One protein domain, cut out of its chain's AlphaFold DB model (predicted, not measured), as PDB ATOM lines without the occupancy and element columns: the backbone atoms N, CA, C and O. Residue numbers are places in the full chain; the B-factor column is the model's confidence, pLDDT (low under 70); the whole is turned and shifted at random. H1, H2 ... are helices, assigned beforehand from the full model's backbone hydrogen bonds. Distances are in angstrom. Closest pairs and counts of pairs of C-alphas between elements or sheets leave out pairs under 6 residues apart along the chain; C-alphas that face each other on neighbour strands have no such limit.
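AT A GLANCE: This is residues 4 to 47 of the 212 residues of an uncharacterized protein of marine sediment metagenome (UniProt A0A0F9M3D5). One long helix, H2, makes nearly the whole length, and the short helix H1 turns off from its first end at about a right angle, making an L with a very short foot. The printed part has 44 residues with two named helices, H1 then H2, and no named strand; its class is all helix. It is extended, with a radius of gyration of the C-alphas of 18.5 A, and spans 60 by 14 by 7 A.

HOW THE PARTS SIT: H2, residues 11 to 45, and H1, residues 4 to 9, are close but not clearly touching, the closest C-alphas being those of Asn 8 and Gln 14, 6.8 A apart. Their lines are about perpendicular, at 87 degrees. A tight link of one residue, Ile 10, joins them. In H1 every O i to N i+4 pair is within hydrogen-bond range; in H2, 30 of 31 are.

IN THESE COORDINATES: H2 runs 51.4 A from C-alpha 11 at (52.366, -59.953, -74.481) to C-alpha 45 at (6.595, -75.531, -91.781). H1 measures 9.0 A and begins with C-alpha 4 at (46.879, -48.911, -68.633).

THE WHOLE: The C-alphas farthest apart, of Leu 6 and Ile 47, are 59.9 A apart. The printed part has no cut. Mean pLDDT of the printed part is 77.4, with residue 4, residues 6 to 13 and residues 41 to 47 under 70.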
ATOM      1  N   ASP A   4      47.522 -48.417 -67.409       61.81
ATOM      2  CA  ASP A   4      46.879 -48.911 -68.633       61.81
ATOM      3  C   ASP A   4      47.881 -49.205 -69.756       61.81
ATOM      4  O   ASP A   4      47.647 -50.060 -70.612       61.81
ATOM      5  N   TRP A   5      49.025 -48.518 -69.771       72.62
ATOM      6  CA  TRP A   5      50.079 -48.755 -70.757       72.62
ATOM      7  C   TRP A   5      50.921 -49.991 -70.404       72.62
ATOM      8  O   TRP A   5      51.236 -50.796 -71.276       72.62
ATOM      9  N   LEU A   6      51.205 -50.198 -69.115       61.62
ATOM     10  CA  LEU A   6      51.918 -51.378 -68.606       61.62
ATOM     11  C   LEU A   6      51.117 -52.667 -68.825       61.62
ATOM     12  O   LEU A   6      51.661 -53.667 -69.289       61.62
ATOM     13  N   VAL A   7      49.807 -52.624 -68.565       61.25
ATOM     14  CA  VAL A   7      48.898 -53.753 -68.821       61.25
ATOM     15  C   VAL A   7      48.779 -54.045 -70.327       61.25
ATOM     16  O   VAL A   7      48.647 -55.207 -70.723       61.25
ATOM     17  N   ASN A   8      48.917 -53.024 -71.182       59.31
ATOM     18  CA  ASN A   8      48.964 -53.176 -72.640       59.31
ATOM     19  C   ASN A   8      50.261 -53.824 -73.166       59.31
ATOM     20  O   ASN A   8      50.269 -54.282 -74.308       59.31
ATOM     21  N   MET A   9      51.338 -53.881 -72.379       59.09
ATOM     22  CA  MET A   9      52.643 -54.388 -72.830       59.09
ATOM     23  C   MET A   9      52.917 -55.847 -72.442       59.09
ATOM     24  O   MET A   9      53.865 -56.454 -72.940       59.09
ATOM     25  N   ILE A  10      52.090 -56.440 -71.578       67.81
ATOM     26  CA  ILE A  10      52.191 -57.862 -71.240       67.81
ATOM     27  C   ILE A  10      51.722 -58.649 -72.467       67.81
ATOM     28  O   ILE A  10      50.533 -58.682 -72.757       67.81
ATOM     29  N   ALA A  11      52.639 -59.280 -73.202       58.09
ATOM     30  CA  ALA A  11      52.366 -59.953 -74.481       58.09
ATOM     31  C   ALA A  11      51.170 -60.938 -74.459       58.09
ATOM     32  O   ALA A  11      50.522 -61.155 -75.483       58.09
ATOM     33  N   GLY A  12      50.819 -61.480 -73.286       63.69
ATOM     34  CA  GLY A  12      49.618 -62.296 -73.091       63.69
ATOM     35  C   GLY A  12      48.286 -61.533 -73.200       63.69
ATOM     36  O   GLY A  12      47.308 -62.105 -73.676       63.69
ATOM     37  N   SER A  13      48.226 -60.248 -72.833       65.00
ATOM     38  CA  SER A  13      46.982 -59.461 -72.830       65.00
ATOM     39  C   SER A  13      46.546 -59.055 -74.242       65.00
ATOM     40  O   SER A  13      45.354 -59.095 -74.550       65.00
ATOM     41  N   GLN A  14      47.483 -58.745 -75.147       71.81
ATOM     42  CA  GLN A  14      47.147 -58.416 -76.539       71.81
ATOM     43  C   GLN A  14      46.631 -59.635 -77.312       71.81
ATOM     44  O   GLN A  14      45.615 -59.535 -77.999       71.81
ATOM     45  N   SER A  15      47.262 -60.803 -77.144       74.94
ATOM     46  CA  SER A  15      46.795 -62.050 -77.765       74.94
ATOM     47  C   SER A  15      45.392 -62.435 -77.276       74.94
ATOM     48  O   SER A  15      44.510 -62.728 -78.082       74.94
ATOM     49  N   GLN A  16      45.127 -62.325 -75.971       80.75
ATOM     50  CA  GLN A  16      43.797 -62.581 -75.404       80.75
ATOM     51  C   GLN A  16      42.721 -61.617 -75.924       80.75
ATOM     52  O   GLN A  16      41.585 -62.032 -76.146       80.75
ATOM     53  N   ARG A  17      43.059 -60.340 -76.149       80.19
ATOM     54  CA  ARG A  17      42.126 -59.359 -76.731       80.19
ATOM     55  C   ARG A  17      41.763 -59.701 -78.172       80.19
ATOM     56  O   ARG A  17      40.595 -59.592 -78.531       80.19
ATOM     57  N   VAL A  18      42.740 -60.115 -78.980       82.44
ATOM     58  CA  VAL A  18      42.498 -60.539 -80.367       82.44
ATOM     59  C   VAL A  18      41.627 -61.793 -80.396       82.44
ATOM     60  O   VAL A  18      40.613 -61.801 -81.086       82.44
ATOM     61  N   HIS A  19      41.944 -62.806 -79.584       85.75
ATOM     62  CA  HIS A  19      41.128 -64.019 -79.498       85.75
ATOM     63  C   HIS A  19      39.694 -63.736 -79.045       85.75
ATOM     64  O   HIS A  19      38.764 -64.291 -79.618       85.75
ATOM     65  N   ARG A  20      39.492 -62.839 -78.071       88.62
ATOM     66  CA  ARG A  20      38.144 -62.449 -77.635       88.62
ATOM     67  C   ARG A  20      37.348 -61.798 -78.763       88.62
ATOM     68  O   ARG A  20      36.227 -62.210 -79.004       88.62
ATOM     69  N   LYS A  21      37.948 -60.859 -79.503       87.75
ATOM     70  CA  LYS A  21      37.290 -60.231 -80.662       87.75
ATOM     71  C   LYS A  21      36.902 -61.248 -81.735       87.75
ATOM     72  O   LYS A  21      35.827 -61.137 -82.307       87.75
ATOM     73  N   ILE A  22      37.771 -62.225 -82.000       93.62
ATOM     74  CA  ILE A  22      37.482 -63.303 -82.953       93.62
ATOM     75  C   ILE A  22      36.319 -64.163 -82.444       93.62
ATOM     76  O   ILE A  22      35.414 -64.458 -83.212       93.62
ATOM     77  N   LEU A  23      36.305 -64.530 -81.159       94.50
ATOM     78  CA  LEU A  23      35.207 -65.294 -80.560       94.50
ATOM     79  C   LEU A  23      33.881 -64.526 -80.597       94.50
ATOM     80  O   LEU A  23      32.868 -65.106 -80.973       94.50
ATOM     81  N   ASP A  24      33.887 -63.235 -80.267       92.44
ATOM     82  CA  ASP A  24      32.692 -62.388 -80.316       92.44
ATOM     83  C   ASP A  24      32.141 -62.294 -81.749       92.44
ATOM     84  O   ASP A  24      30.933 -62.405 -81.956       92.44
ATOM     85  N   GLN A  25      33.027 -62.165 -82.747       96.44
ATOM     86  CA  GLN A  25      32.637 -62.176 -84.157       96.44
ATOM     87  C   GLN A  25      32.057 -63.532 -84.577       96.44
ATOM     88  O   GLN A  25      30.997 -63.572 -85.189       96.44
ATOM     89  N   LEU A  26      32.696 -64.644 -84.199       97.06
ATOM     90  CA  LEU A  26      32.194 -65.989 -84.497       97.06
ATOM     91  C   LEU A  26      30.823 -66.247 -83.860       97.06
ATOM     92  O   LEU A  26      29.969 -66.880 -84.476       97.06
ATOM     93  N   ILE A  27      30.591 -65.748 -82.643       97.50
ATOM     94  CA  ILE A  27      29.286 -65.827 -81.975       97.50
ATOM     95  C   ILE A  27      28.244 -64.999 -82.737       97.50
ATOM     96  O   ILE A  27      27.121 -65.464 -82.931       97.50
ATOM     97  N   ALA A  28      28.599 -63.792 -83.182       97.19
ATOM     98  CA  ALA A  28      27.707 -62.950 -83.977       97.19
ATOM     99  C   ALA A  28      27.339 -63.617 -85.312       97.19
ATOM    100  O   ALA A  28      26.156 -63.694 -85.650       97.19
ATOM    101  N   ASP A  29      28.327 -64.168 -86.019       97.88
ATOM    102  CA  ASP A  29      28.135 -64.866 -87.292       97.88
ATOM    103  C   ASP A  29      27.278 -66.129 -87.111       97.88
ATOM    104  O   ASP A  29      26.363 -66.382 -87.899       97.88
ATOM    105  N   LEU A  30      27.509 -66.895 -86.038       97.56
ATOM    106  CA  LEU A  30      26.709 -68.075 -85.707       97.56
ATOM    107  C   LEU A  30      25.250 -67.707 -85.416       97.56
ATOM    108  O   LEU A  30      24.341 -68.373 -85.907       97.56
ATOM    109  N   ASN A  31      25.009 -66.635 -84.658       96.81
ATOM    110  CA  ASN A  31      23.655 -66.166 -84.363       96.81
ATOM    111  C   ASN A  31      22.933 -65.663 -85.623       96.81
ATOM    112  O   ASN A  31      21.747 -65.941 -85.796       96.81
ATOM    113  N   ALA A  32      23.641 -64.976 -86.522       95.69
ATOM    114  CA  ALA A  32      23.090 -64.550 -87.807       95.69
ATOM    115  C   ALA A  32      22.740 -65.755 -88.696       95.69
ATOM    116  O   ALA A  32      21.641 -65.822 -89.244       95.69
ATOM    117  N   SER A  33      23.636 -66.744 -88.787       95.38
ATOM    118  CA  SER A  33      23.384 -67.983 -89.530       95.38
ATOM    119  C   SER A  33      22.203 -68.765 -88.949       95.38
ATOM    120  O   SER A  33      21.348 -69.227 -89.706       95.38
ATOM    121  N   LYS A  34      22.099 -68.845 -87.616       94.19
ATOM    122  CA  LYS A  34      20.956 -69.462 -86.932       94.19
ATOM    123  C   LYS A  34      19.644 -68.759 -87.287       94.19
ATOM    124  O   LYS A  34      18.686 -69.436 -87.631       94.19
ATOM    125  N   ALA A  35      19.603 -67.427 -87.267       88.62
ATOM    126  CA  ALA A  35      18.396 -66.670 -87.605       88.62
ATOM    127  C   ALA A  35      17.931 -66.915 -89.054       88.62
ATOM    128  O   ALA A  35      16.734 -67.050 -89.314       88.62
ATOM    129  N   VAL A  36      18.872 -67.027 -89.999       90.00
ATOM    130  CA  VAL A  36      18.567 -67.392 -91.393       90.00
ATOM    131  C   VAL A  36      18.038 -68.826 -91.479       90.00
ATOM    132  O   VAL A  36      17.037 -69.068 -92.148       90.00
ATOM    133  N   PHE A  37      18.669 -69.774 -90.779       86.81
ATOM    134  CA  PHE A  37      18.221 -71.167 -90.756       86.81
ATOM    135  C   PHE A  37      16.822 -71.320 -90.149       86.81
ATOM    136  O   PHE A  37      15.986 -72.008 -90.728       86.81
ATOM    137  N   ASP A  38      16.542 -70.650 -89.029       80.44
ATOM    138  CA  ASP A  38      15.216 -70.652 -88.405       80.44
ATOM    139  C   ASP A  38      14.176 -70.079 -89.386       80.44
ATOM    140  O   ASP A  38      13.112 -70.663 -89.575       80.44
ATOM    141  N   THR A  39      14.519 -69.003 -90.105       76.69
ATOM    142  CA  THR A  39      13.646 -68.422 -91.139       76.69
ATOM    143  C   THR A  39      13.344 -69.420 -92.262       76.69
ATOM    144  O   THR A  39      12.188 -69.560 -92.654       76.69
ATOM    145  N   HIS A  40      14.341 -70.156 -92.761       74.06
ATOM    146  CA  HIS A  40      14.135 -71.177 -93.797       74.06
ATOM    147  C   HIS A  40      13.417 -72.433 -93.277       74.06
ATOM    148  O   HIS A  40      12.661 -73.061 -94.011       74.06
ATOM    149  N   THR A  41      13.609 -72.806 -92.013       62.59
ATOM    150  CA  THR A  41      12.946 -73.979 -91.421       62.59
ATOM    151  C   THR A  41      11.465 -73.696 -91.174       62.59
ATOM    152  O   THR A  41      10.623 -74.537 -91.474       62.59
ATOM    153  N   HIS A  42      11.112 -72.471 -90.769       54.84
ATOM    154  CA  HIS A  42       9.713 -72.033 -90.734       54.84
ATOM    155  C   HIS A  42       9.099 -71.871 -92.131       54.84
ATOM    156  O   HIS A  42       7.890 -72.009 -92.272       54.84
ATOM    157  N   GLN A  43       9.894 -71.644 -93.184       55.50
ATOM    158  CA  GLN A  43       9.394 -71.744 -94.563       55.50
ATOM    159  C   GLN A  43       9.052 -73.188 -94.963       55.50
ATOM    160  O   GLN A  43       8.208 -73.381 -95.830       55.50
ATOM    161  N   ILE A  44       9.661 -74.192 -94.321       53.47
ATOM    162  CA  ILE A  44       9.326 -75.611 -94.506       53.47
ATOM    163  C   ILE A  44       8.071 -75.995 -93.705       53.47
ATOM    164  O   ILE A  44       7.226 -76.725 -94.212       53.47
ATOM    165  N   GLU A  45       7.888 -75.457 -92.495       50.44
ATOM    166  CA  GLU A  45       6.595 -75.531 -91.781       50.44
ATOM    167  C   GLU A  45       5.491 -74.751 -92.516       50.44
ATOM    168  O   GLU A  45       4.314 -75.100 -92.447       50.44
ATOM    169  N   ALA A  46       5.885 -73.735 -93.286       48.72
ATOM    170  CA  ALA A  46       5.060 -73.050 -94.268       48.72
ATOM    171  C   ALA A  46       5.134 -73.684 -95.668       48.72
ATOM    172  O   ALA A  46       4.778 -73.001 -96.633       48.72
ATOM    173  N   ILE A  47       5.556 -74.959 -95.814       56.22
ATOM    174  CA  ILE A  47       5.200 -75.731 -97.013       56.22
ATOM    175  C   ILE A  47       3.685 -75.654 -97.090       56.22
ATOM    176  O   ILE A  47       2.958 -76.148 -96.225       56.22
TER     177      ILE A  47